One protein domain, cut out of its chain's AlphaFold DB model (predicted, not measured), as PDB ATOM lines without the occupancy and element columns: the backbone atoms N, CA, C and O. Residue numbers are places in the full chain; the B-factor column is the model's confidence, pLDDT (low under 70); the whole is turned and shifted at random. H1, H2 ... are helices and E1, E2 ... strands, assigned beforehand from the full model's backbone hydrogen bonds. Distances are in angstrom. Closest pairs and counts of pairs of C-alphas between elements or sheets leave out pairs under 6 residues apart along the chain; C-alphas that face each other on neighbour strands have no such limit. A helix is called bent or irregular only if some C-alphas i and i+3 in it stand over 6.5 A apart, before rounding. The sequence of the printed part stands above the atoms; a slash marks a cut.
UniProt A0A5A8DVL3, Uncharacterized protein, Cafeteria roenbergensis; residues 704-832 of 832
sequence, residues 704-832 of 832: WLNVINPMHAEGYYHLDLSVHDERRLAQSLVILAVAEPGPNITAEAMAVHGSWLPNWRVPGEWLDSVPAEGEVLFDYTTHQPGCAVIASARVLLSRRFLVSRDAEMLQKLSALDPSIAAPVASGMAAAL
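This is residues 704 to 832 of the 832 residues of an uncharacterized protein of Cafeteria roenbergensis (UniProt A0A5A8DVL3). A small three-stranded sheet makes a wall at one end of the model, with the long helix H2 slantwise over one of its faces and no named helix on the other. H4 runs beside part of H2 in the opposite direction, H6 and H7 pack across H4 toward the other end, and the short H1, H3 and H5 fill in round H2 and H4. The printed part has 129 residues, with seven named helices and three named strands in the order H1 E1 H2 E2 H3 E3 H4 H5 H6 H7. The sheet's order is E1, E3, E2, all antiparallel, and the class is mixed, helices and strands. The whole is compact, with a radius of gyration of the C-alphas of 14.8 A, yet elongated in outline, spanning 47 by 30 by 27 A.

Find C-alpha 704 at (40.141, -21.033, 14.804), where H1 begins, residues 704 to 707. E1 follows at residues 715 to 720, 16.1 A long. Next look for C-alpha 724 at (39.891, -13.364, 21.314); from there H2, residues 724 to 739, runs 22.5 A. E2 is residues 745 to 752, 19.4 A long. H3, residues 764 to 767, is neither bent nor irregular, but only just: C-alphas 764 and 767 are 6.0 A apart. E3 is residues 775 to 780, 15.9 A long. H4, residues 791 to 800, covers 15.3 A. H5, residues 802 to 805, is only just irregular, with C-alphas 802 and 805 at 6.6 A. H6 is residues 807 to 814, 10.5 A long, and H7, residues 818 to 828, is 14.4 A long and ends at C-alpha 828 at (33.775, -2.202, 4.994).

Begin at the sheet, where E3 is the inner strand. E1 and E3 are antiparallel at 165 degrees; look at N 717 and O 778, 2.8 A apart and within hydrogen-bond range. E3 and E2 are antiparallel at 177 degrees, with N 751 and O 775 within hydrogen-bond range at 2.8 A. H2 is on the sheet at a height over the sheet of 9.7 A, and on the local plane it stands at 38 degrees to E3, slantwise to the strands. These are two layers, helix on one face of a sheet. E1, H2 and E2 form a split strand-helix-strand unit, two strands running the same way with E3 between them, and its crossover is right-handed. H2 touches H1 with residues 725 to 729 alone, the closest C-alphas being those of Leu 705 and Asp 725, 6.3 A apart. It touches H3 with residues 731 to 735 alone, closest at the C-alphas of Ile 735 and Leu 767, 6.1 A. With residues 732 to 739 alone it touches H4, closest at the C-alphas of Ala 739 and Ala 793, 6.7 A, at a shallow tilt of 16 degrees, opposite ways. H4 touches H6 at a steep tilt of 66 degrees, closest at the C-alphas of Val 795 and Leu 813, 6.7 A. H4 and H7 only just touch, with 3 pairs of C-alphas within 8 A, the closest being Ala 793 and Val 824, 7.2 A. H5 touches H1, closest at the C-alphas of Asn 706 and Leu 802, 5.0 A. H6 and H7 are apart. Every O i to N i+4 pair is within hydrogen-bond range in H2 and H6, against 4 of 6 in H4 and 6 of 7 in H7; H1, H3 and H5 are too short for such a pair.

The C-alphas farthest apart are those of Ser 755 and Ala 815, 46.6 A. The printed part has no cut and ends at residue 832, the chain's last. The link from E2 to H3, 11 residues, is long. Mean pLDDT of the printed part is 74.3; residues 746 to 749, 758 to 759 and 804 to 832 are under 70.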
ATOM      1  N   TRP A 704      41.171 -21.119  15.830       92.62
ATOM      2  CA  TRP A 704      40.141 -21.033  14.804       92.62
ATOM      3  C   TRP A 704      40.615 -20.222  13.600       92.62
ATOM      4  O   TRP A 704      40.525 -20.701  12.469       92.62
ATOM      5  N   LEU A 705      41.221 -19.056  13.829       92.06
ATOM      6  CA  LEU A 705      41.821 -18.223  12.780       92.06
ATOM      7  C   LEU A 705      43.028 -18.882  12.079       92.06
ATOM      8  O   LEU A 705      43.408 -18.476  10.978       92.06
ATOM      9  N   ASN A 706      43.623 -19.912  12.692       91.00
ATOM     10  CA  ASN A 706      44.700 -20.703  12.092       91.00
ATOM     11  C   ASN A 706      44.180 -21.819  11.169       91.00
ATOM     12  O   ASN A 706      44.884 -22.217  10.239       91.00
ATOM     13  N   VAL A 707      42.977 -22.339  11.433       90.50
ATOM     14  CA  VAL A 707      42.398 -23.505  10.743       90.50
ATOM     15  C   VAL A 707      41.377 -23.108   9.674       90.50
ATOM     16  O   VAL A 707      41.313 -23.750   8.623       90.50
ATOM     17  N   ILE A 708      40.569 -22.076   9.929       89.69
ATOM     18  CA  ILE A 708      39.493 -21.649   9.031       89.69
ATOM     19  C   ILE A 708      40.051 -20.940   7.803       89.69
ATOM     20  O   ILE A 708      40.927 -20.082   7.883       89.69
ATOM     21  N   ASN A 709      39.466 -21.273   6.655       87.50
ATOM     22  CA  ASN A 709      39.655 -20.547   5.414       87.50
ATOM     23  C   ASN A 709      38.350 -19.812   5.070       87.50
ATOM     24  O   ASN A 709      37.370 -20.485   4.748       87.50
ATOM     25  N   PRO A 710      38.318 -18.466   5.074       87.75
ATOM     26  CA  PRO A 710      37.130 -17.695   4.699       87.75
ATOM     27  C   PRO A 710      36.592 -18.008   3.301       87.75
ATOM     28  O   PRO A 710      35.400 -17.847   3.056       87.75
ATOM     29  N   MET A 711      37.433 -18.511   2.388       83.88
ATOM     30  CA  MET A 711      36.986 -18.989   1.073       83.88
ATOM     31  C   MET A 711      36.014 -20.173   1.172       83.88
ATOM     32  O   MET A 711      35.227 -20.390   0.252       83.88
ATOM     33  N   HIS A 712      36.035 -20.895   2.291       85.44
ATOM     34  CA  HIS A 712      35.191 -22.041   2.615       85.44
ATOM     35  C   HIS A 712      34.610 -21.903   4.033       85.44
ATOM     36  O   HIS A 712      34.797 -22.782   4.875       85.44
ATOM     37  N   ALA A 713      33.960 -20.769   4.312       86.75
ATOM     38  CA  ALA A 713      33.403 -20.434   5.626       86.75
ATOM     39  C   ALA A 713      32.164 -21.262   6.015       86.75
ATOM     40  O   ALA A 713      31.623 -21.095   7.108       86.75
ATOM     41  N   GLU A 714      31.679 -22.140   5.141       87.25
ATOM     42  CA  GLU A 714      30.513 -22.969   5.410       87.25
ATOM     43  C   GLU A 714      30.774 -23.921   6.584       87.25
ATOM     44  O   GLU A 714      31.786 -24.631   6.630       87.25
ATOM     45  N   GLY A 715      29.844 -23.954   7.539       84.94
ATOM     46  CA  GLY A 715      29.974 -24.825   8.698       84.94
ATOM     47  C   GLY A 715      29.166 -24.399   9.914       84.94
ATOM     48  O   GLY A 715      28.527 -23.349   9.950       84.94
ATOM     49  N   TYR A 716      29.234 -25.261  10.924       83.50
ATOM     50  CA  TYR A 716      28.681 -25.021  12.247       83.50
ATOM     51  C   TYR A 716      29.800 -24.607  13.203       83.50
ATOM     52  O   TYR A 716      30.839 -25.264  13.268       83.50
ATOM     53  N   TYR A 717      29.562 -23.538  13.950       86.56
ATOM     54  CA  TYR A 717      30.511 -22.906  14.849       86.56
ATOM     55  C   TYR A 717      29.893 -22.806  16.234       86.56
ATOM     56  O   TYR A 717      28.772 -22.326  16.381       86.56
ATOM     57  N   HIS A 718      30.639 -23.246  17.241       85.88
ATOM     58  CA  HIS A 718      30.308 -23.062  18.648       85.88
ATOM     59  C   HIS A 718      31.474 -22.316  19.286       85.88
ATOM     60  O   HIS A 718      32.520 -22.924  19.532       85.88
ATOM     61  N   LEU A 719      31.287 -21.008  19.464       88.81
ATOM     62  CA  LEU A 719      32.345 -20.060  19.791       88.81
ATOM     63  C   LEU A 719      32.158 -19.491  21.200       88.81
ATOM     64  O   LEU A 719      31.059 -19.065  21.553       88.81
ATOM     65  N   ASP A 720      33.233 -19.467  21.976       89.25
ATOM     66  CA  ASP A 720      33.334 -18.787  23.267       89.25
ATOM     67  C   ASP A 720      33.850 -17.361  23.043       89.25
ATOM     68  O   ASP A 720      35.016 -17.140  22.710       89.25
ATOM     69  N   LEU A 721      32.974 -16.374  23.223       90.62
ATOM     70  CA  LEU A 721      33.292 -14.973  22.980       90.62
ATOM     71  C   LEU A 721      34.270 -14.389  23.998       90.62
ATOM     72  O   LEU A 721      34.763 -13.291  23.755       90.62
ATOM     73  N   SER A 722      34.589 -15.081  25.097       89.31
ATOM     74  CA  SER A 722      35.678 -14.664  25.990       89.31
ATOM     75  C   SER A 722      37.050 -14.811  25.332       89.31
ATOM     76  O   SER A 722      37.954 -13.999  25.562       89.31
ATOM     77  N   VAL A 723      37.182 -15.762  24.407       91.25
ATOM     78  CA  VAL A 723      38.410 -16.027  23.661       91.25
ATOM     79  C   VAL A 723      38.538 -15.061  22.480       91.25
ATOM     80  O   VAL A 723      37.632 -14.936  21.658       91.25
ATOM     81  N   HIS A 724      39.682 -14.375  22.359       91.75
ATOM     82  CA  HIS A 724      39.891 -13.364  21.314       91.75
ATOM     83  C   HIS A 724      39.779 -13.948  19.905       91.75
ATOM     84  O   HIS A 724      39.054 -13.405  19.076       91.75
ATOM     85  N   ASP A 725      40.482 -15.051  19.649       92.81
ATOM     86  CA  ASP A 725      40.482 -15.789  18.379       92.81
ATOM     87  C   ASP A 725      39.048 -16.122  17.915       92.81
ATOM     88  O   ASP A 725      38.627 -15.775  16.808       92.81
ATOM     89  N   GLU A 726      38.240 -16.687  18.813       93.25
ATOM     90  CA  GLU A 726      36.859 -17.096  18.535       93.25
ATOM     91  C   GLU A 726      35.928 -15.899  18.322       93.25
ATOM     92  O   GLU A 726      35.121 -15.885  17.390       93.25
ATOM     93  N   ARG A 727      36.093 -14.841  19.119       92.06
ATOM     94  CA  ARG A 727      35.371 -13.575  18.958       92.06
ATOM     95  C   ARG A 727      35.676 -12.901  17.615       92.06
ATOM     96  O   ARG A 727      34.775 -12.365  16.967       92.06
ATOM     97  N   ARG A 728      36.926 -12.959  17.146       91.31
ATOM     98  CA  ARG A 728      37.332 -12.449  15.822       91.31
ATOM     99  C   ARG A 728      36.798 -13.296  14.674       91.31
ATOM    100  O   ARG A 728      36.424 -12.736  13.638       91.31
ATOM    101  N   LEU A 729      36.716 -14.615  14.847       92.38
ATOM    102  CA  LEU A 729      36.022 -15.478  13.896       92.38
ATOM    103  C   LEU A 729      34.530 -15.120  13.830       92.38
ATOM    104  O   LEU A 729      34.010 -14.945  12.730       92.38
ATOM    105  N   ALA A 730      33.868 -14.937  14.977       91.00
ATOM    106  CA  ALA A 730      32.467 -14.530  15.032       91.00
ATOM    107  C   ALA A 730      32.232 -13.226  14.251       91.00
ATOM    108  O   ALA A 730      31.391 -13.196  13.356       91.00
ATOM    109  N   GLN A 731      33.043 -12.194  14.504       90.31
ATOM    110  CA  GLN A 731      32.999 -10.930  13.757       90.31
ATOM    111  C   GLN A 731      33.185 -11.146  12.248       90.31
ATOM    112  O   GLN A 731      32.456 -10.584  11.435       90.31
ATOM    113  N   SER A 732      34.145 -11.984  11.853       89.81
ATOM    114  CA  SER A 732      34.429 -12.258  10.439       89.81
ATOM    115  C   SER A 732      33.257 -12.947   9.730       89.81
ATOM    116  O   SER A 732      32.971 -12.624   8.580       89.81
ATOM    117  N   LEU A 733      32.547 -13.851  10.413       90.00
ATOM    118  CA  LEU A 733      31.345 -14.503   9.885       90.00
ATOM    119  C   LEU A 733      30.171 -13.520   9.745       90.00
ATOM    120  O   LEU A 733      29.436 -13.602   8.765       90.00
ATOM    121  N   VAL A 734      30.021 -12.565  10.670       88.19
ATOM    122  CA  VAL A 734      29.017 -11.489  10.559       88.19
ATOM    123  C   VAL A 734      29.320 -10.575   9.374       88.19
ATOM    124  O   VAL A 734      28.428 -10.301   8.577       88.19
ATOM    125  N   ILE A 735      30.581 -10.166   9.199       86.62
ATOM    126  CA  ILE A 735      31.003  -9.366   8.040       86.62
ATOM    127  C   ILE A 735      30.688 -10.103   6.733       86.62
ATOM    128  O   ILE A 735      30.158  -9.494   5.805       86.62
ATOM    129  N   LEU A 736      30.970 -11.409   6.656       87.25
ATOM    130  CA  LEU A 736      30.603 -12.206   5.484       87.25
ATOM    131  C   LEU A 736      29.089 -12.244   5.267       87.25
ATOM    132  O   LEU A 736      28.652 -12.057   4.140       87.25
ATOM    133  N   ALA A 737      28.299 -12.426   6.324       85.50
ATOM    134  CA  ALA A 737      26.842 -12.477   6.223       85.50
ATOM    135  C   ALA A 737      26.203 -11.146   5.798       85.50
ATOM    136  O   ALA A 737      25.105 -11.150   5.256       85.50
ATOM    137  N   VAL A 738      26.865 -10.016   6.063       84.69
ATOM    138  CA  VAL A 738      26.420  -8.688   5.611       84.69
ATOM    139  C   VAL A 738      26.880  -8.403   4.184       84.69
ATOM    140  O   VAL A 738      26.146  -7.787   3.413       84.69
ATOM    141  N   ALA A 739      28.085  -8.842   3.820       82.00
ATOM    142  CA  ALA A 739      28.608  -8.667   2.472       82.00
ATOM    143  C   ALA A 739      27.899  -9.579   1.457       82.00
ATOM    144  O   ALA A 739      27.586  -9.140   0.354       82.00
ATOM    145  N   GLU A 740      27.665 -10.844   1.805       84.62
ATOM    146  CA  GLU A 740      27.030 -11.835   0.939       84.62
ATOM    147  C   GLU A 740      25.501 -11.663   0.944       84.62
ATOM    148  O   GLU A 740      24.903 -11.494   2.004       84.62
ATOM    149  N   PRO A 741      24.828 -11.688  -0.221       79.88
ATOM    150  CA  PRO A 741      23.373 -11.652  -0.244       79.88
ATOM    151  C   PRO A 741      22.815 -12.949   0.350       79.88
ATOM    152  O   PRO A 741      23.398 -14.012   0.143       79.88
ATOM    153  N   GLY A 742      21.653 -12.861   1.005       81.06
ATOM    154  CA  GLY A 742      20.880 -14.002   1.506       81.06
ATOM    155  C   GLY A 742      20.945 -14.207   3.029       81.06
ATOM    156  O   GLY A 742      21.632 -13.486   3.744       81.06
ATOM    157  N   PRO A 743      20.181 -15.171   3.577       78.25
ATOM    158  CA  PRO A 743      20.244 -15.524   4.993       78.25
ATOM    159  C   PRO A 743      21.440 -16.451   5.264       78.25
ATOM    160  O   PRO A 743      21.271 -17.652   5.464       78.25
ATOM    161  N   ASN A 744      22.660 -15.909   5.249       83.19
ATOM    162  CA  ASN A 744      23.878 -16.716   5.380       83.19
ATOM    163  C   ASN A 744      24.077 -17.312   6.783       83.19
ATOM    164  O   ASN A 744      24.621 -18.407   6.903       83.19
ATOM    165  N   ILE A 745      23.598 -16.642   7.839       82.38
ATOM    166  CA  ILE A 745      23.574 -17.173   9.212       82.38
ATOM    167  C   ILE A 745      22.166 -17.690   9.500       82.38
ATOM    168  O   ILE A 745      21.211 -16.928   9.642       82.38
ATOM    169  N   THR A 746      22.019 -19.012   9.553       68.12
ATOM    170  CA  THR A 746      20.691 -19.661   9.543       68.12
ATOM    171  C   THR A 746      20.255 -20.195  10.900       68.12
ATOM    172  O   THR A 746      19.057 -20.352  11.160       68.12
ATOM    173  N   ALA A 747      21.217 -20.439  11.783       61.56
ATOM    174  CA  ALA A 747      20.992 -20.700  13.192       61.56
ATOM    175  C   ALA A 747      21.905 -19.774  13.992       61.56
ATOM    176  O   ALA A 747      23.119 -19.782  13.812       61.56
ATOM    177  N   GLU A 748      21.272 -18.973  14.837       67.62
ATOM    178  CA  GLU A 748      21.880 -17.996  15.725       67.62
ATOM    179  C   GLU A 748      21.271 -18.250  17.104       67.62
ATOM    180  O   GLU A 748      20.051 -18.204  17.294       67.62
ATOM    181  N   ALA A 749      22.116 -18.641  18.044       69.44
ATOM    182  CA  ALA A 749      21.757 -18.765  19.444       69.44
ATOM    183  C   ALA A 749      22.918 -18.199  20.247       69.44
ATOM    184  O   ALA A 749      24.076 -18.456  19.920       69.44
ATOM    185  N   MET A 750      22.598 -17.434  21.279       77.19
ATOM    186  CA  MET A 750      23.584 -16.871  22.186       77.19
ATOM    187  C   MET A 750      23.237 -17.312  23.599       77.19
ATOM    188  O   MET A 750      22.070 -17.270  23.989       77.19
ATOM    189  N   ALA A 751      24.241 -17.736  24.351       77.50
ATOM    190  CA  ALA A 751      24.144 -17.926  25.782       77.50
ATOM    191  C   ALA A 751      24.930 -16.830  26.494       77.50
ATOM    192  O   ALA A 751      26.074 -16.542  26.142       77.50
ATOM    193  N   VAL A 752      24.329 -16.251  27.529       73.75
ATOM    194  CA  VAL A 752      24.983 -15.290  28.421       73.75
ATOM    195  C   VAL A 752      24.945 -15.883  29.823       73.75
ATOM    196  O   VAL A 752      23.898 -16.352  30.270       73.75
ATOM    197  N   HIS A 753      26.102 -15.957  30.487       75.94
ATOM    198  CA  HIS A 753      26.267 -16.620  31.790       75.94
ATOM    199  C   HIS A 753      25.633 -18.029  31.855       75.94
ATOM    200  O   HIS A 753      24.975 -18.397  32.826       75.94
ATOM    201  N   GLY A 754      25.790 -18.814  30.783       70.44
ATOM    202  CA  GLY A 754      25.293 -20.192  30.689       70.44
ATOM    203  C   GLY A 754      23.804 -20.343  30.348       70.44
ATOM    204  O   GLY A 754      23.361 -21.471  30.139       70.44
ATOM    205  N   SER A 755      23.049 -19.245  30.236       76.25
ATOM    206  CA  SER A 755      21.621 -19.261  29.891       76.25
ATOM    207  C   SER A 755      21.395 -18.872  28.430       76.25
ATOM    208  O   SER A 755      21.769 -17.776  28.015       76.25
ATOM    209  N   TRP A 756      20.770 -19.760  27.648       79.50
ATOM    210  CA  TRP A 756      20.455 -19.520  26.235       79.50
ATOM    211  C   TRP A 756      19.320 -18.504  26.066       79.50
ATOM    212  O   TRP A 756      18.234 -18.670  26.621       79.50
ATOM    213  N   LEU A 757      19.557 -17.477  25.251       77.06
ATOM    214  CA  LEU A 757      18.586 -16.432  24.940       77.06
ATOM    215  C   LEU A 757      17.566 -16.933  23.899       77.06
ATOM    216  O   LEU A 757      17.943 -17.246  22.762       77.06
ATOM    217  N   PRO A 758      16.264 -16.995  24.232       64.12
ATOM    218  CA  PRO A 758      15.243 -17.412  23.281       64.12
ATOM    219  C   PRO A 758      15.074 -16.363  22.171       64.12
ATOM    220  O   PRO A 758      14.945 -15.173  22.440       64.12
ATOM    221  N   ASN A 759      15.033 -16.814  20.912       69.62
ATOM    222  CA  ASN A 759      14.824 -15.977  19.716       69.62
ATOM    223  C   ASN A 759      15.884 -14.888  19.457       69.62
ATOM    224  O   ASN A 759      15.609 -13.949  18.710       69.62
ATOM    225  N   TRP A 760      17.089 -15.026  20.019       78.38
ATOM    226  CA  TRP A 760      18.198 -14.105  19.761       78.38
ATOM    227  C   TRP A 760      18.524 -13.990  18.263       78.38
ATOM    228  O   TRP A 760      18.354 -14.954  17.506       78.38
ATOM    229  N   ARG A 761      18.974 -12.799  17.851       74.38
ATOM    230  CA  ARG A 761      19.509 -12.528  16.515       74.38
ATOM    231  C   ARG A 761      20.822 -11.767  16.591       74.38
ATOM    232  O   ARG A 761      20.987 -10.970  17.512       74.38
ATOM    233  N   VAL A 762      21.696 -11.976  15.609       80.31
ATOM    234  CA  VAL A 762      22.960 -11.248  15.463       80.31
ATOM    235  C   VAL A 762      22.680  -9.741  15.369       80.31
ATOM    236  O   VAL A 762      22.011  -9.306  14.427       80.31
ATOM    237  N   PRO A 763      23.171  -8.931  16.323       80.56
ATOM    238  CA  PRO A 763      23.051  -7.479  16.268       80.56
ATOM    239  C   PRO A 763      23.914  -6.889  15.150       80.56
ATOM    240  O   PRO A 763      25.030  -7.353  14.918       80.56
ATOM    241  N   GLY A 764      23.444  -5.813  14.511       72.62
ATOM    242  CA  GLY A 764      24.241  -5.076  13.517       72.62
ATOM    243  C   GLY A 764      25.536  -4.488  14.094       72.62
ATOM    244  O   GLY A 764      26.538  -4.422  13.394       72.62
ATOM    245  N   GLU A 765      25.546  -4.167  15.391       79.25
ATOM    246  CA  GLU A 765      26.706  -3.648  16.140       79.25
ATOM    247  C   GLU A 765      27.924  -4.593  16.122       79.25
ATOM    248  O   GLU A 765      29.053  -4.162  16.344       79.25
ATOM    249  N   TRP A 766      27.722  -5.884  15.827       84.81
ATOM    250  CA  TRP A 766      28.808  -6.871  15.751       84.81
ATOM    251  C   TRP A 766      29.692  -6.702  14.517       84.81
ATOM    252  O   TRP A 766      30.737  -7.351  14.433       84.81
ATOM    253  N   LEU A 767      29.302  -5.837  13.578       79.25
ATOM    254  CA  LEU A 767      30.184  -5.364  12.516       79.25
ATOM    255  C   LEU A 767      31.389  -4.618  13.104       79.25
ATOM    256  O   LEU A 767      32.530  -4.949  12.768       79.25
ATOM    257  N   ASP A 768      31.140  -3.748  14.083       76.38
ATOM    258  CA  ASP A 768      32.161  -2.926  14.730       76.38
ATOM    259  C   ASP A 768      32.827  -3.682  15.885       76.38
ATOM    260  O   ASP A 768      34.056  -3.812  15.954       76.38
ATOM    261  N   SER A 769      32.013  -4.231  16.795       81.88
ATOM    262  CA  SER A 769      32.492  -4.836  18.036       81.88
ATOM    263  C   SER A 769      31.610  -5.990  18.512       81.88
ATOM    264  O   SER A 769      30.410  -5.845  18.734       81.88
ATOM    265  N   VAL A 770      32.231  -7.152  18.721       86.94
ATOM    266  CA  VAL A 770      31.583  -8.330  19.312       86.94
ATOM    267  C   VAL A 770      31.818  -8.318  20.833       86.94
ATOM    268  O   VAL A 770      32.942  -8.032  21.257       86.94
ATOM    269  N   PRO A 771      30.812  -8.648  21.666       88.69
ATOM    270  CA  PRO A 771      30.943  -8.727  23.118       88.69
ATOM    271  C   PRO A 771      32.098  -9.622  23.571       88.69
ATOM    272  O   PRO A 771      32.421 -10.613  22.921       88.69
ATOM    273  N   ALA A 772      32.696  -9.288  24.717       87.50
ATOM    274  CA  ALA A 772      33.808 -10.037  25.303       87.50
ATOM    275  C   ALA A 772      33.367 -11.229  26.171       87.50
ATOM    276  O   ALA A 772      34.214 -11.892  26.756       87.50
ATOM    277  N   GLU A 773      32.067 -11.495  26.284       87.06
ATOM    278  CA  GLU A 773      31.524 -12.584  27.094       87.06
ATOM    279  C   GLU A 773      30.338 -13.250  26.392       87.06
ATOM    280  O   GLU A 773      29.625 -12.623  25.604       87.06
ATOM    281  N   GLY A 774      30.116 -14.522  26.724       86.31
ATOM    282  CA  GLY A 774      29.024 -15.339  26.202       86.31
ATOM    283  C   GLY A 774      29.492 -16.417  25.231       86.31
ATOM    284  O   GLY A 774      30.635 -16.441  24.790       86.31
ATOM    285  N   GLU A 775      28.586 -17.324  24.896       87.12
ATOM    286  CA  GLU A 775      28.808 -18.346  23.876       87.12
ATOM    287  C   GLU A 775      27.830 -18.137  22.729       87.12
ATOM    288  O   GLU A 775      26.673 -17.771  22.947       87.12
ATOM    289  N   VAL A 776      28.276 -18.401  21.506       87.06
ATOM    290  CA  VAL A 776      27.442 -18.274  20.311       87.06
ATOM    291  C   VAL A 776      27.493 -19.522  19.457       87.06
ATOM    292  O   VAL A 776      28.528 -20.175  19.319       87.06
ATOM    293  N   LEU A 777      26.354 -19.816  18.841       85.19
ATOM    294  CA  LEU A 777      26.222 -20.825  17.805       85.19
ATOM    295  C   LEU A 777      25.942 -20.137  16.476       85.19
ATOM    296  O   LEU A 777      24.929 -19.445  16.356       85.19
ATOM    297  N   PHE A 778      26.800 -20.374  15.486       83.62
ATOM    298  CA  PHE A 778      26.570 -19.969  14.101       83.62
ATOM    299  C   PHE A 778      26.483 -21.186  13.188       83.62
ATOM    300  O   PHE A 778      27.326 -22.075  13.230       83.62
ATOM    301  N   ASP A 779      25.470 -21.213  12.329       84.75
ATOM    302  CA  ASP A 779      25.401 -22.102  11.166       84.75
ATOM    303  C   ASP A 779      25.502 -21.233   9.910       84.75
ATOM    304  O   ASP A 779      24.511 -20.610   9.504       84.75
ATOM    305  N   TYR A 780      26.721 -21.137   9.372       88.44
ATOM    306  CA  TYR A 780      27.038 -20.326   8.201       88.44
ATOM    307  C   TYR A 780      26.885 -21.159   6.928       88.44
ATOM    308  O   TYR A 780      27.487 -22.229   6.788       88.44
ATOM    309  N   THR A 781      26.113 -20.663   5.967       85.50
ATOM    310  CA  THR A 781      25.877 -21.346   4.696       85.50
ATOM    311  C   THR A 781      25.743 -20.372   3.536       85.50
ATOM    312  O   THR A 781      25.298 -19.238   3.682       85.50
ATOM    313  N   THR A 782      26.090 -20.856   2.350       84.50
ATOM    314  CA  THR A 782      25.860 -20.174   1.073       84.50
ATOM    315  C   THR A 782      24.953 -20.963   0.139       84.50
ATOM    316  O   THR A 782      24.749 -20.576  -1.005       84.50
ATOM    317  N   HIS A 783      24.385 -22.073   0.617       81.62
ATOM    318  CA  HIS A 783      23.618 -23.007  -0.210       81.62
ATOM    319  C   HIS A 783      22.108 -22.744  -0.197       81.62
ATOM    320  O   HIS A 783      21.360 -23.449  -0.875       81.62
ATOM    321  N   GLN A 784      21.630 -21.776   0.591       77.75
ATOM    322  CA  GLN A 784      20.204 -21.457   0.643       77.75
ATOM    323  C   GLN A 784      19.753 -20.613  -0.557       77.75
ATOM    324  O   GLN A 784      20.550 -19.869  -1.129       77.75
ATOM    325  N   PRO A 785      18.464 -20.686  -0.939       74.69
ATOM    326  CA  PRO A 785      17.915 -19.818  -1.973       74.69
ATOM    327  C   PRO A 785      18.139 -18.338  -1.638       74.69
ATOM    328  O   PRO A 785      17.767 -17.880  -0.558       74.69
ATOM    329  N   GLY A 786      18.734 -17.596  -2.574       76.38
ATOM    330  CA  GLY A 786      19.088 -16.184  -2.396       76.38
ATOM    331  C   GLY A 786      20.484 -15.944  -1.814       76.38
ATOM    332  O   GLY A 786      20.913 -14.795  -1.802       76.38
ATOM    333  N   CYS A 787      21.197 -16.994  -1.389       81.19
ATOM    334  CA  CYS A 787      22.598 -16.894  -0.995       81.19
ATOM    335  C   CYS A 787      23.541 -16.881  -2.203       81.19
ATOM    336  O   CYS A 787      23.372 -17.677  -3.130       81.19
ATOM    337  N   ALA A 788      24.567 -16.026  -2.179       78.94
ATOM    338  CA  ALA A 788      25.654 -16.064  -3.157       78.94
ATOM    339  C   ALA A 788      27.009 -15.737  -2.520       78.94
ATOM    340  O   ALA A 788      27.103 -14.926  -1.606       78.94
ATOM    341  N   VAL A 789      28.070 -16.362  -3.032       82.12
ATOM    342  CA  VAL A 789      29.443 -16.127  -2.572       82.12
ATOM    343  C   VAL A 789      29.991 -14.842  -3.185       82.12
ATOM    344  O   VAL A 789      29.998 -14.702  -4.409       82.12
ATOM    345  N   ILE A 790      30.542 -13.952  -2.355       83.56
ATOM    346  CA  ILE A 790      31.307 -12.791  -2.829       83.56
ATOM    347  C   ILE A 790      32.798 -13.049  -2.620       83.56
ATOM    348  O   ILE A 790      33.350 -12.877  -1.532       83.56
ATOM    349  N   ALA A 791      33.475 -13.449  -3.701       78.62
ATOM    350  CA  ALA A 791      34.887 -13.822  -3.663       78.62
ATOM    351  C   ALA A 791      35.796 -12.683  -3.166       78.62
ATOM    352  O   ALA A 791      36.700 -12.932  -2.376       78.62
ATOM    353  N   SER A 792      35.539 -11.433  -3.565       74.19
ATOM    354  CA  SER A 792      36.329 -10.270  -3.132       74.19
ATOM    355  C   SER A 792      36.250 -10.030  -1.618       74.19
ATOM    356  O   SER A 792      37.279  -9.790  -0.989       74.19
ATOM    357  N   ALA A 793      35.065 -10.170  -1.014       77.81
ATOM    358  CA  ALA A 793      34.866 -10.034   0.431       77.81
ATOM    359  C   ALA A 793      35.600 -11.140   1.216       77.81
ATOM    360  O   ALA A 793      36.331 -10.852   2.167       77.81
ATOM    361  N   ARG A 794      35.492 -12.403   0.773       85.81
ATOM    362  CA  ARG A 794      36.214 -13.543   1.378       85.81
ATOM    363  C   ARG A 794      37.737 -13.404   1.268       85.81
ATOM    364  O   ARG A 794      38.466 -13.700   2.219       85.81
ATOM    365  N   VAL A 795      38.221 -12.921   0.125       79.50
ATOM    366  CA  VAL A 795      39.647 -12.672  -0.124       79.50
ATOM    367  C   VAL A 795      40.188 -11.557   0.781       79.50
ATOM    368  O   VAL A 795      41.244 -11.735   1.390       79.50
ATOM    369  N   LEU A 796      39.461 -10.447   0.945       77.31
ATOM    370  CA  LEU A 796      39.853  -9.369   1.863       77.31
ATOM    371  C   LEU A 796      39.906  -9.847   3.319       77.31
ATOM    372  O   LEU A 796      40.880  -9.572   4.024       77.31
ATOM    373  N   LEU A 797      38.907 -10.620   3.755       82.62
ATOM    374  CA  LEU A 797      38.865 -11.170   5.110       82.62
ATOM    375  C   LEU A 797      39.982 -12.167   5.396       82.62
ATOM    376  O   LEU A 797      40.441 -12.239   6.533       82.62
ATOM    377  N   SER A 798      40.483 -12.877   4.383       80.81
ATOM    378  CA  SER A 798      41.569 -13.850   4.543       80.81
ATOM    379  C   SER A 798      42.857 -13.244   5.109       80.81
ATOM    380  O   SER A 798      43.639 -13.970   5.715       80.81
ATOM    381  N   ARG A 799      43.059 -11.919   5.019       77.81
ATOM    382  CA  ARG A 799      44.179 -11.219   5.680       77.81
ATOM    383  C   ARG A 799      44.153 -11.328   7.212       77.81
ATOM    384  O   ARG A 799      45.197 -11.218   7.842       77.81
ATOM    385  N   ARG A 800      42.978 -11.563   7.810       83.56
ATOM    386  CA  ARG A 800      42.803 -11.784   9.258       83.56
ATOM    387  C   ARG A 800      43.108 -13.224   9.697       83.56
ATOM    388  O   ARG A 800      43.130 -13.497  10.889       83.56
ATOM    389  N   PHE A 801      43.320 -14.133   8.745       88.19
ATOM    390  CA  PHE A 801      43.512 -15.565   8.972       88.19
ATOM    391  C   PHE A 801      44.914 -15.984   8.535       88.19
ATOM    392  O   PHE A 801      45.506 -15.393   7.625       88.19
ATOM    393  N   LEU A 802      45.424 -17.070   9.117       84.62
ATOM    394  CA  LEU A 802      46.760 -17.577   8.786       84.62
ATOM    395  C   LEU A 802      46.879 -18.041   7.319       84.62
ATOM    396  O   LEU A 802      47.970 -18.039   6.748       84.62
ATOM    397  N   VAL A 803      45.753 -18.403   6.693       72.88
ATOM    398  CA  VAL A 803      45.652 -18.918   5.312       72.88
ATOM    399  C   VAL A 803      46.175 -17.937   4.251       72.88
ATOM    400  O   VAL A 803      46.548 -18.356   3.158       72.88
ATOM    401  N   SER A 804      46.296 -16.645   4.565       61.31
ATOM    402  CA  SER A 804      46.811 -15.619   3.641       61.31
ATOM    403  C   SER A 804      48.285 -15.776   3.228       61.31
ATOM    404  O   SER A 804      48.754 -15.027   2.375       61.31
ATOM    405  N   ARG A 805      49.010 -16.770   3.762       57.88
ATOM    406  CA  ARG A 805      50.376 -17.131   3.335       57.88
ATOM    407  C   ARG A 805      50.452 -17.891   1.998       57.88
ATOM    408  O   ARG A 805      51.558 -18.159   1.533       57.88
ATOM    409  N   ASP A 806      49.324 -18.249   1.386       56.72
ATOM    410  CA  ASP A 806      49.300 -18.932   0.088       56.72
ATOM    411  C   ASP A 806      49.597 -17.957  -1.074       56.72
ATOM    412  O   ASP A 806      48.910 -16.948  -1.267       56.72
ATOM    413  N   ALA A 807      50.633 -18.260  -1.862       51.56
ATOM    414  CA  ALA A 807      51.093 -17.438  -2.982       51.56
ATOM    415  C   ALA A 807      50.010 -17.246  -4.059       51.56
ATOM    416  O   ALA A 807      49.948 -16.188  -4.689       51.56
ATOM    417  N   GLU A 808      49.122 -18.229  -4.236       54.44
ATOM    418  CA  GLU A 808      48.011 -18.143  -5.188       54.44
ATOM    419  C   GLU A 808      46.935 -17.145  -4.714       54.44
ATOM    420  O   GLU A 808      46.358 -16.398  -5.508       54.44
ATOM    421  N   MET A 809      46.703 -17.068  -3.401       56.69
ATOM    422  CA  MET A 809      45.809 -16.079  -2.791       56.69
ATOM    423  C   MET A 809      46.400 -14.669  -2.835       56.69
ATOM    424  O   MET A 809      45.665 -13.718  -3.093       56.69
ATOM    425  N   LEU A 810      47.714 -14.520  -2.649       52.66
ATOM    426  CA  LEU A 810      48.405 -13.233  -2.803       52.66
ATOM    427  C   LEU A 810      48.347 -12.719  -4.251       52.66
ATOM    428  O   LEU A 810      48.123 -11.527  -4.464       52.66
ATOM    429  N   GLN A 811      48.444 -13.608  -5.246       56.28
ATOM    430  CA  GLN A 811      48.211 -13.252  -6.650       56.28
ATOM    431  C   GLN A 811      46.763 -12.803  -6.894       56.28
ATOM    432  O   GLN A 811      46.550 -11.748  -7.492       56.28
ATOM    433  N   LYS A 812      45.766 -13.529  -6.367       56.00
ATOM    434  CA  LYS A 812      44.344 -13.134  -6.449       56.00
ATOM    435  C   LYS A 812      44.062 -11.805  -5.736       56.00
ATOM    436  O   LYS A 812      43.288 -11.001  -6.244       56.00
ATOM    437  N   LEU A 813      44.728 -11.542  -4.609       53.84
ATOM    438  CA  LEU A 813      44.687 -10.264  -3.885       53.84
ATOM    439  C   LEU A 813      45.265  -9.106  -4.706       53.84
ATOM    440  O   LEU A 813      44.721  -8.009  -4.658       53.84
ATOM    441  N   SER A 814      46.352  -9.345  -5.445       50.97
ATOM    442  CA  SER A 814      46.992  -8.341  -6.308       50.97
ATOM    443  C   SER A 814      46.249  -8.090  -7.626       50.97
ATOM    444  O   SER A 814      46.397  -7.025  -8.214       50.97
ATOM    445  N   ALA A 815      45.446  -9.061  -8.074       54.19
ATOM    446  CA  ALA A 815      44.660  -9.001  -9.306       54.19
ATOM    447  C   ALA A 815      43.251  -8.407  -9.112       54.19
ATOM    448  O   ALA A 815      42.528  -8.217 -10.090       54.19
ATOM    449  N   LEU A 816      42.839  -8.132  -7.869       56.00
ATOM    450  CA  LEU A 816      41.595  -7.419  -7.587       56.00
ATOM    451  C   LEU A 816      41.717  -5.973  -8.081       56.00
ATOM    452  O   LEU A 816      42.595  -5.231  -7.645       56.00
ATOM    453  N   ASP A 817      40.813  -5.581  -8.981       45.06
ATOM    454  CA  ASP A 817      40.726  -4.220  -9.508       45.06
ATOM    455  C   ASP A 817      40.596  -3.211  -8.343       45.06
ATOM    456  O   ASP A 817      39.684  -3.354  -7.512       45.06
ATOM    457  N   PRO A 818      41.467  -2.186  -8.254       46.56
ATOM    458  CA  PRO A 818      41.387  -1.149  -7.228       46.56
ATOM    459  C   PRO A 818      40.008  -0.480  -7.154       46.56
ATOM    460  O   PRO A 818      39.595  -0.059  -6.077       46.56
ATOM    461  N   SER A 819      39.273  -0.420  -8.269       40.47
ATOM    462  CA  SER A 819      37.926   0.158  -8.350       40.47
ATOM    463  C   SER A 819      36.816  -0.726  -7.760       40.47
ATOM    464  O   SER A 819      35.759  -0.207  -7.418       40.47
ATOM    465  N   ILE A 820      37.057  -2.034  -7.586       42.41
ATOM    466  CA  ILE A 820      36.170  -2.992  -6.894       42.41
ATOM    467  C   ILE A 820      36.604  -3.145  -5.430       42.41
ATOM    468  O   ILE A 820      35.770  -3.264  -4.533       42.41
ATOM    469  N   ALA A 821      37.913  -3.086  -5.172       39.38
ATOM    470  CA  ALA A 821      38.470  -3.089  -3.826       39.38
ATOM    471  C   ALA A 821      38.122  -1.807  -3.052       39.38
ATOM    472  O   ALA A 821      37.843  -1.900  -1.864       39.38
ATOM    473  N   ALA A 822      38.078  -0.636  -3.697       35.91
ATOM    474  CA  ALA A 822      37.766   0.646  -3.060       35.91
ATOM    475  C   ALA A 822      36.336   0.759  -2.488       35.91
ATOM    476  O   ALA A 822      36.237   1.198  -1.351       35.91
ATOM    477  N   PRO A 823      35.241   0.356  -3.165       35.41
ATOM    478  CA  PRO A 823      33.889   0.387  -2.598       35.41
ATOM    479  C   PRO A 823      33.599  -0.769  -1.631       35.41
ATOM    480  O   PRO A 823      32.778  -0.604  -0.739       35.41
ATOM    481  N   VAL A 824      34.281  -1.919  -1.738       38.81
ATOM    482  CA  VAL A 824      34.200  -2.983  -0.713       38.81
ATOM    483  C   VAL A 824      35.024  -2.603   0.518       38.81
ATOM    484  O   VAL A 824      34.582  -2.845   1.631       38.81
ATOM    485  N   ALA A 825      36.171  -1.943   0.347       35.50
ATOM    486  CA  ALA A 825      36.955  -1.382   1.443       35.50
ATOM    487  C   ALA A 825      36.314  -0.120   2.033       35.50
ATOM    488  O   ALA A 825      36.424   0.062   3.234       35.50
ATOM    489  N   SER A 826      35.621   0.720   1.252       34.56
ATOM    490  CA  SER A 826      34.876   1.883   1.760       34.56
ATOM    491  C   SER A 826      33.517   1.493   2.329       34.56
ATOM    492  O   SER A 826      33.072   2.129   3.267       34.56
ATOM    493  N   GLY A 827      32.888   0.427   1.829       36.62
ATOM    494  CA  GLY A 827      31.715  -0.205   2.430       36.62
ATOM    495  C   GLY A 827      32.067  -0.959   3.712       36.62
ATOM    496  O   GLY A 827      31.349  -0.838   4.692       36.62
ATOM    497  N   MET A 828      33.214  -1.649   3.755       36.62
ATOM    498  CA  MET A 828      33.775  -2.202   4.994       36.62
ATOM    499  C   MET A 828      34.323  -1.118   5.928       36.62
ATOM    500  O   MET A 828      34.338  -1.376   7.114       36.62
ATOM    501  N   ALA A 829      34.754   0.053   5.444       31.67
ATOM    502  CA  ALA A 829      35.180   1.197   6.267       31.67
ATOM    503  C   ALA A 829      34.040   2.169   6.626       31.67
ATOM    504  O   ALA A 829      34.269   3.117   7.363       31.67
ATOM    505  N   ALA A 830      32.849   1.974   6.056       29.83
ATOM    506  CA  ALA A 830      31.604   2.627   6.459       29.83
ATOM    507  C   ALA A 830      30.719   1.695   7.311       29.83
ATOM    508  O   ALA A 830      29.740   2.154   7.893       29.83
ATOM    509  N   ALA A 831      31.048   0.396   7.343       31.47
ATOM    510  CA  ALA A 831      30.524  -0.628   8.249       31.47
ATOM    511  C   ALA A 831      31.546  -1.053   9.336       31.47
ATOM    512  O   ALA A 831      31.275  -2.000  10.063       31.47
ATOM    513  N   LEU A 832      32.719  -0.409   9.372       30.61
ATOM    514  CA  LEU A 832      33.664  -0.280  10.495       30.61
ATOM    515  C   LEU A 832      33.572   1.174  10.967       30.61
ATOM    516  O   LEU A 832      33.995   1.446  12.114       30.61
TER     517      LEU A 832